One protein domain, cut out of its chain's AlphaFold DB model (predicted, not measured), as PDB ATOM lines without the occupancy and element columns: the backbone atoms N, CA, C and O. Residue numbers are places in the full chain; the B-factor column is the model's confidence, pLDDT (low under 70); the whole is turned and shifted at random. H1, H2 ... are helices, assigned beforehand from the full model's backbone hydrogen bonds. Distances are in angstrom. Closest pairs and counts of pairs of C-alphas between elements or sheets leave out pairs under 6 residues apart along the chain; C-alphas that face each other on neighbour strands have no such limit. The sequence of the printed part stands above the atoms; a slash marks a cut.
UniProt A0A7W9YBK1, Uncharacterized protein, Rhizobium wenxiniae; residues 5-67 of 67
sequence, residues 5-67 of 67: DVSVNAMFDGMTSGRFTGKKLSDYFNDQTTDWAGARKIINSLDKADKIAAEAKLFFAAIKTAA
ATOM      1  N   ASP A   5     196.875 162.701 177.531       92.25
ATOM      2  CA  ASP A   5     196.671 163.598 176.393       92.25
ATOM      3  C   ASP A   5     197.778 164.657 176.279       92.25
ATOM      4  O   ASP A   5     198.430 164.779 175.240       92.25
ATOM      5  N   VAL A   6     198.059 165.363 177.375       92.75
ATOM      6  CA  VAL A   6     199.116 166.381 177.429       92.75
ATOM      7  C   VAL A   6     200.481 165.742 177.185       92.75
ATOM      8  O   VAL A   6     201.294 166.274 176.430       92.75
ATOM      9  N   SER A   7     200.724 164.577 177.789       92.50
ATOM     10  CA  SER A   7     202.007 163.874 177.690       92.50
ATOM     11  C   SER A   7     202.277 163.363 176.273       92.50
ATOM     12  O   SER A   7     203.394 163.486 175.774       92.50
ATOM     13  N   VAL A   8     201.254 162.827 175.601       93.88
ATOM     14  CA  VAL A   8     201.342 162.356 174.212       93.88
ATOM     15  C   VAL A   8     201.581 163.527 173.261       93.88
ATOM     16  O   VAL A   8     202.477 163.453 172.419       93.88
ATOM     17  N   ASN A   9     200.850 164.632 173.428       94.81
ATOM     18  CA  ASN A   9     201.044 165.830 172.608       94.81
ATOM     19  C   ASN A   9     202.456 166.407 172.771       94.81
ATOM     20  O   ASN A   9     203.122 166.701 171.778       94.81
ATOM     21  N   ALA A  10     202.943 166.501 174.011       94.62
ATOM     22  CA  ALA A  10     204.304 166.947 174.293       94.62
ATOM     23  C   ALA A  10     205.359 166.010 173.681       94.62
ATOM     24  O   ALA A  10     206.368 166.482 173.161       94.62
ATOM     25  N   MET A  11     205.126 164.691 173.704       94.81
ATOM     26  CA  MET A  11     206.013 163.715 173.070       94.81
ATOM     27  C   MET A  11     206.101 163.949 171.558       94.81
ATOM     28  O   MET A  11     207.207 164.058 171.031       94.81
ATOM     29  N   PHE A  12     204.970 164.074 170.859       96.06
ATOM     30  CA  PHE A  12     204.978 164.303 169.411       96.06
ATOM     31  C   PHE A  12     205.618 165.639 169.031       96.06
ATOM     32  O   PHE A  12     206.493 165.662 168.162       96.06
ATOM     33  N   ASP A  13     205.240 166.736 169.693       96.81
ATOM     34  CA  ASP A  13     205.846 168.048 169.445       96.81
ATOM     35  C   ASP A  13     207.354 168.003 169.713       96.81
ATOM     36  O   ASP A  13     208.156 168.364 168.852       96.81
ATOM     37  N   GLY A  14     207.775 167.464 170.856       97.44
ATOM     38  CA  GLY A  14     209.188 167.397 171.205       97.44
ATOM     39  C   GLY A  14     210.017 166.505 170.280       97.44
ATOM     40  O   GLY A  14     211.148 166.869 169.961       97.44
ATOM     41  N   MET A  15     209.470 165.389 169.787       98.00
ATOM     42  CA  MET A  15     210.180 164.494 168.863       98.00
ATOM     43  C   MET A  15     210.260 165.028 167.428       98.00
ATOM     44  O   MET A  15     211.224 164.743 166.712       98.00
ATOM     45  N   THR A  16     209.262 165.798 166.994       97.88
ATOM     46  CA  THR A  16     209.219 166.378 165.642       97.88
ATOM     47  C   THR A  16     210.002 167.686 165.547       97.88
ATOM     48  O   THR A  16     210.685 167.914 164.549       97.88
ATOM     49  N   SER A  17     209.966 168.515 166.593       97.81
ATOM     50  CA  SER A  17     210.653 169.816 166.640       97.81
ATOM     51  C   SER A  17     212.014 169.786 167.347       97.81
ATOM     52  O   SER A  17     212.777 170.745 167.250       97.81
ATOM     53  N   GLY A  18     212.347 168.691 168.035       97.38
ATOM     54  CA  GLY A  18     213.621 168.509 168.732       97.38
ATOM     55  C   GLY A  18     213.728 169.233 170.076       97.38
ATOM     56  O   GLY A  18     214.833 169.518 170.528       97.38
ATOM     57  N   ARG A  19     212.613 169.532 170.752       97.12
ATOM     58  CA  ARG A  19     212.609 170.328 172.000       97.12
ATOM     59  C   ARG A  19     213.282 169.669 173.205       97.12
ATOM     60  O   ARG A  19     213.618 170.374 174.148       97.12
ATOM     61  N   PHE A  20     213.473 168.352 173.201       96.19
ATOM     62  CA  PHE A  20     214.066 167.651 174.344       96.19
ATOM     63  C   PHE A  20     215.598 167.700 174.340       96.19
ATOM     64  O   PHE A  20     216.205 168.015 175.359       96.19
ATOM     65  N   THR A  21     216.232 167.406 173.200       97.44
ATOM     66  CA  THR A  21     217.701 167.292 173.087       97.44
ATOM     67  C   THR A  21     218.296 168.065 171.907       97.44
ATOM     68  O   THR A  21     219.495 167.971 171.642       97.44
ATOM     69  N   GLY A  22     217.474 168.797 171.152       97.75
ATOM     70  CA  GLY A  22     217.845 169.409 169.874       97.75
ATOM     71  C   GLY A  22     217.839 168.435 168.692       97.75
ATOM     72  O   GLY A  22     218.056 168.860 167.561       97.75
ATOM     73  N   LYS A  23     217.606 167.137 168.929       98.19
ATOM     74  CA  LYS A  23     217.510 166.106 167.889       98.19
ATOM     75  C   LYS A  23     216.056 165.826 167.540       98.19
ATOM     76  O   LYS A  23     215.236 165.686 168.443       98.19
ATOM     77  N   LYS A  24     215.752 165.689 166.253       98.31
ATOM     78  CA  LYS A  24     214.393 165.458 165.732       98.31
ATOM     79  C   LYS A  24     214.310 164.185 164.896       98.31
ATOM     80  O   LYS A  24     215.321 163.673 164.423       98.31
ATOM     81  N   LEU A  25     213.090 163.693 164.672       98.12
ATOM     82  CA  LEU A  25     212.839 162.501 163.849       98.12
ATOM     83  C   LEU A  25     213.497 162.586 162.462       98.12
ATOM     84  O   LEU A  25     214.108 161.613 162.031       98.12
ATOM     85  N   SER A  26     213.465 163.753 161.807       98.19
ATOM     86  CA  SER A  26     214.068 163.937 160.475       98.19
ATOM     87  C   SER A  26     215.598 163.809 160.452       98.19
ATOM     88  O   SER A  26     216.181 163.657 159.380       98.19
ATOM     89  N   ASP A  27     216.265 163.895 161.608       98.31
ATOM     90  CA  ASP A  27     217.719 163.706 161.692       98.31
ATOM     91  C   ASP A  27     218.108 162.223 161.549       98.31
ATOM     92  O   ASP A  27     219.237 161.922 161.170       98.31
ATOM     93  N   TYR A  28     217.181 161.302 161.841       98.31
ATOM     94  CA  TYR A  28     217.411 159.849 161.829       98.31
ATOM     95  C   TYR A  28     216.578 159.106 160.783       98.31
ATOM     96  O   TYR A  28     216.940 157.996 160.396       98.31
ATOM     97  N   PHE A  29     215.473 159.700 160.338       97.81
ATOM     98  CA  PHE A  29     214.589 159.150 159.318       97.81
ATOM     99  C   PHE A  29     214.367 160.197 158.228       97.81
ATOM    100  O   PHE A  29     213.633 161.167 158.418       97.81
ATOM    101  N   ASN A  30     215.033 160.004 157.099       97.25
ATOM    102  CA  ASN A  30     214.934 160.831 155.901       97.25
ATOM    103  C   ASN A  30     215.288 159.982 154.668       97.25
ATOM    104  O   ASN A  30     215.486 158.772 154.778       97.25
ATOM    105  N   ASP A  31     215.376 160.612 153.500       97.38
ATOM    106  CA  ASP A  31     215.607 159.914 152.232       97.38
ATOM    107  C   ASP A  31     216.967 159.191 152.167       97.38
ATOM    108  O   ASP A  31     217.139 158.270 151.372       97.38
ATOM    109  N   GLN A  32     217.940 159.595 152.990       97.19
ATOM    110  CA  GLN A  32     219.298 159.042 153.007       97.19
ATOM    111  C   GLN A  32     219.584 158.186 154.247       97.19
ATOM    112  O   GLN A  32     220.488 157.351 154.223       97.19
ATOM    113  N   THR A  33     218.828 158.381 155.327       96.88
ATOM    114  CA  THR A  33     219.114 157.804 156.642       96.88
ATOM    115  C   THR A  33     217.881 157.125 157.214       96.88
ATOM    116  O   THR A  33     216.785 157.679 157.246       96.88
ATOM    117  N   THR A  34     218.074 155.915 157.730       98.19
ATOM    118  CA  THR A  34     217.087 155.206 158.550       98.19
ATOM    119  C   THR A  34     217.809 154.579 159.739       98.19
ATOM    120  O   THR A  34     218.300 153.452 159.666       98.19
ATOM    121  N   ASP A  35     217.898 155.325 160.839       98.44
ATOM    122  CA  ASP A  35     218.598 154.919 162.060       98.44
ATOM    123  C   ASP A  35     217.635 154.783 163.249       98.44
ATOM    124  O   ASP A  35     217.370 155.716 164.010       98.44
ATOM    125  N   TRP A  36     217.128 153.563 163.423       98.31
ATOM    126  CA  TRP A  36     216.180 153.224 164.483       98.31
ATOM    127  C   TRP A  36     216.769 153.323 165.893       98.31
ATOM    128  O   TRP A  36     216.063 153.721 166.817       98.31
ATOM    129  N   ALA A  37     218.038 152.950 166.075       98.31
ATOM    130  CA  ALA A  37     218.672 152.954 167.391       98.31
ATOM    131  C   ALA A  37     219.119 154.371 167.772       98.31
ATOM    132  O   ALA A  37     218.872 154.823 168.894       98.31
ATOM    133  N   GLY A  38     219.709 155.113 166.828       98.25
ATOM    134  CA  GLY A  38     220.132 156.497 167.028       98.25
ATOM    135  C   GLY A  38     218.975 157.444 167.329       98.25
ATOM    136  O   GLY A  38     219.143 158.339 168.162       98.25
ATOM    137  N   ALA A  39     217.787 157.192 166.769       98.19
ATOM    138  CA  ALA A  39     216.577 157.965 167.054       98.19
ATOM    139  C   ALA A  39     216.222 158.023 168.549       98.19
ATOM    140  O   ALA A  39     215.570 158.972 168.991       98.19
ATOM    141  N   ARG A  40     216.707 157.077 169.370       98.12
ATOM    142  CA  ARG A  40     216.521 157.106 170.826       98.12
ATOM    143  C   ARG A  40     216.958 158.437 171.447       98.12
ATOM    144  O   ARG A  40     216.234 158.941 172.317       98.12
ATOM    145  N   LYS A  41     218.050 159.016 170.919       98.19
ATOM    146  CA  LYS A  41     218.689 160.282 171.333       98.19
ATOM    147  C   LYS A  41     217.762 161.495 171.289       98.19
ATOM    148  O   LYS A  41     218.092 162.519 171.883       98.19
ATOM    149  N   ILE A  42     216.621 161.400 170.606       98.19
ATOM    150  CA  ILE A  42     215.577 162.432 170.620       98.19
ATOM    151  C   ILE A  42     215.022 162.628 172.038       98.19
ATOM    152  O   ILE A  42     214.752 163.754 172.426       98.19
ATOM    153  N   ILE A  43     214.870 161.551 172.816       96.31
ATOM    154  CA  ILE A  43     214.265 161.598 174.158       96.31
ATOM    155  C   ILE A  43     215.341 161.480 175.248       96.31
ATOM    156  O   ILE A  43     215.450 162.350 176.099       96.31
ATOM    157  N   ASN A  44     216.164 160.428 175.203       94.06
ATOM    158  CA  ASN A  44     217.309 160.174 176.099       94.06
ATOM    159  C   ASN A  44     218.434 159.596 175.241       94.06
ATOM    160  O   ASN A  44     218.124 159.057 174.200       94.06
ATOM    161  N   SER A  45     219.690 159.601 175.689       95.69
ATOM    162  CA  SER A  45     220.862 159.136 174.915       95.69
ATOM    163  C   SER A  45     220.703 157.768 174.196       95.69
ATOM    164  O   SER A  45     220.084 157.684 173.142       95.69
ATOM    165  N   LEU A  46     221.289 156.679 174.695       97.62
ATOM    166  CA  LEU A  46     221.193 155.348 174.068       97.62
ATOM    167  C   LEU A  46     220.638 154.290 175.026       97.62
ATOM    168  O   LEU A  46     220.725 153.094 174.761       97.62
ATOM    169  N   ASP A  47     220.032 154.726 176.132       97.94
ATOM    170  CA  ASP A  47     219.404 153.814 177.084       97.94
ATOM    171  C   ASP A  47     218.314 152.984 176.392       97.94
ATOM    172  O   ASP A  47     217.342 153.529 175.849       97.94
ATOM    173  N   LYS A  48     218.509 151.660 176.412       98.00
ATOM    174  CA  LYS A  48     217.642 150.652 175.781       98.00
ATOM    175  C   LYS A  48     217.391 150.893 174.286       98.00
ATOM    176  O   LYS A  48     216.353 150.467 173.779       98.00
ATOM    177  N   ALA A  49     218.320 151.550 173.584       98.44
ATOM    178  CA  ALA A  49     218.160 151.905 172.173       98.44
ATOM    179  C   ALA A  49     217.807 150.693 171.298       98.44
ATOM    180  O   ALA A  49     216.842 150.759 170.545       98.44
ATOM    181  N   ASP A  50     218.503 149.565 171.466       98.44
ATOM    182  CA  ASP A  50     218.270 148.363 170.653       98.44
ATOM    183  C   ASP A  50     216.885 147.751 170.884       98.44
ATOM    184  O   ASP A  50     216.197 147.380 169.932       98.44
ATOM    185  N   LYS A  51     216.440 147.694 172.146       98.50
ATOM    186  CA  LYS A  51     215.109 147.182 172.495       98.50
ATOM    187  C   LYS A  51     214.013 148.061 171.890       98.50
ATOM    188  O   LYS A  51     213.103 147.547 171.248       98.50
ATOM    189  N   ILE A  52     214.128 149.377 172.058       98.25
ATOM    190  CA  ILE A  52     213.156 150.342 171.529       98.25
ATOM    191  C   ILE A  52     213.157 150.321 169.996       98.25
ATOM    192  O   ILE A  52     212.095 150.362 169.382       98.25
ATOM    193  N   ALA A  53     214.326 150.193 169.363       98.50
ATOM    194  CA  ALA A  53     214.442 150.058 167.916       98.50
ATOM    195  C   ALA A  53     213.763 148.779 167.400       98.50
ATOM    196  O   ALA A  53     213.090 148.819 166.368       98.50
ATOM    197  N   ALA A  54     213.915 147.655 168.104       98.56
ATOM    198  CA  ALA A  54     213.241 146.407 167.756       98.56
ATOM    199  C   ALA A  54     211.713 146.544 167.854       98.56
ATOM    200  O   ALA A  54     211.007 146.201 166.907       98.56
ATOM    201  N   GLU A  55     211.204 147.113 168.950       98.50
ATOM    202  CA  GLU A  55     209.771 147.384 169.138       98.50
ATOM    203  C   GLU A  55     209.226 148.335 168.057       98.50
ATOM    204  O   GLU A  55     208.206 148.047 167.430       98.50
ATOM    205  N   ALA A  56     209.935 149.429 167.761       97.56
ATOM    206  CA  ALA A  56     209.538 150.394 166.736       97.56
ATOM    207  C   ALA A  56     209.443 149.762 165.335       97.56
ATOM    208  O   ALA A  56     208.488 150.029 164.603       97.56
ATOM    209  N   LYS A  57     210.384 148.879 164.976       98.12
ATOM    210  CA  LYS A  57     210.339 148.129 163.709       98.12
ATOM    211  C   LYS A  57     209.130 147.195 163.631       98.12
ATOM    212  O   LYS A  57     208.535 147.091 162.559       98.12
ATOM    213  N   LEU A  58     208.744 146.551 164.737       98.12
ATOM    214  CA  LEU A  58     207.540 145.711 164.787       98.12
ATOM    215  C   LEU A  58     206.275 146.538 164.532       98.12
ATOM    216  O   LEU A  58     205.462 146.161 163.689       98.12
ATOM    217  N   PHE A  59     206.135 147.689 165.197       97.25
ATOM    218  CA  PHE A  59     205.003 148.590 164.959       97.25
ATOM    219  C   PHE A  59     204.977 149.111 163.522       97.25
ATOM    220  O   PHE A  59     203.922 149.109 162.890       97.25
ATOM    221  N   PHE A  60     206.126 149.510 162.976       96.50
ATOM    222  CA  PHE A  60     206.217 149.972 161.594       96.50
ATOM    223  C   PHE A  60     205.789 148.891 160.596       96.50
ATOM    224  O   PHE A  60     205.003 149.175 159.693       96.50
ATOM    225  N   ALA A  61     206.250 147.649 160.779       97.12
ATOM    226  CA  ALA A  61     205.851 146.523 159.940       97.12
ATOM    227  C   ALA A  61     204.341 146.242 160.036       97.12
ATOM    228  O   ALA A  61     203.687 146.050 159.011       97.12
ATOM    229  N   ALA A  62     203.775 146.278 161.245       97.62
ATOM    230  CA  ALA A  62     202.341 146.089 161.457       97.62
ATOM    231  C   ALA A  62     201.510 147.181 160.762       97.62
ATOM    232  O   ALA A  62     200.569 146.864 160.038       97.62
ATOM    233  N   ILE A  63     201.898 148.454 160.907       96.25
ATOM    234  CA  ILE A  63     201.235 149.588 160.244       96.25
ATOM    235  C   ILE A  63     201.340 149.463 158.721       96.25
ATOM    236  O   ILE A  63     200.351 149.659 158.024       96.25
ATOM    237  N   LYS A  64     202.518 149.102 158.198       94.44
ATOM    238  CA  LYS A  64     202.733 148.899 156.758       94.44
ATOM    239  C   LYS A  64     201.917 147.752 156.172       94.44
ATOM    240  O   LYS A  64     201.613 147.804 154.993       94.44
ATOM    241  N   THR A  65     201.607 146.733 156.970       93.75
ATOM    242  CA  THR A  65     200.808 145.579 156.530       93.75
ATOM    243  C   THR A  65     199.306 145.858 156.614       93.75
ATOM    244  O   THR A  65     198.528 145.251 155.889       93.75
ATOM    245  N   ALA A  66     198.889 146.751 157.515       88.25
ATOM    246  CA  ALA A  66     197.491 147.134 157.695       88.25
ATOM    247  C   ALA A  66     197.016 148.240 156.732       88.25
ATOM    248  O   ALA A  66     195.813 148.485 156.654       88.25
ATOM    249  N   ALA A  67     197.951 148.924 156.063       69.31
ATOM    250  CA  ALA A  67     197.701 149.955 155.057       69.31
ATOM    251  C   ALA A  67     197.587 149.349 153.654       69.31
ATOM    252  O   ALA A  67     196.736 149.846 152.884       69.31
TER     253      ALA A  67
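Overview. This is residues 5 to 67 of the 67 residues of an uncharacterized protein of Rhizobium wenxiniae (UniProt A0A7W9YBK1). The longest helix, H4, and H1 are the two arms of an open V, joined at its base by the short helices H2 and H3 and their links. Residues 58 to 67 stick out free. The printed part has 63 residues with four named helices, H1 to H4 in chain order, and no named strand: all helix, compact, radius of gyration of the C-alphas 12.1 A, spans 31 by 26 by 25 A.

Along the chain. H4, residues 49 to 66, runs 25.7 A to C-alpha 66 at (197.491, 147.134, 157.695). H1, residues 5 to 17, runs 18.1 A from C-alpha 5 at (196.671, 163.598, 176.393). H3 is residues 38 to 42, 8.3 A; H2 is residues 25 to 28, 5.7 A.

Arrangement. H4 touches H3 with residues 49 to 53 alone, closest C-alphas Arg 40 and Ala 49, 5.6 A. H3 touches H2, closest C-alphas Tyr 28 and Ala 39, 5.6 A. H1 and H2 only just touch, only at the corner, with 3 pairs of C-alphas within 8 A, closest Thr 16 and Leu 25, 5.6 A. H1 and H4 are apart. Every O i to N i+4 pair is within hydrogen-bond range in H1 and H4; H3 has 0 of 1, but 2 of 2 O i to N i+3 pairs; H2 is too short for an i+4 pair.

Size, cuts and confidence. The C-alphas farthest apart, Asp 5 and Gln 32, are 32.9 A apart. The printed part has no cut; its three links are short. Residue 67 alone has pLDDT under 70.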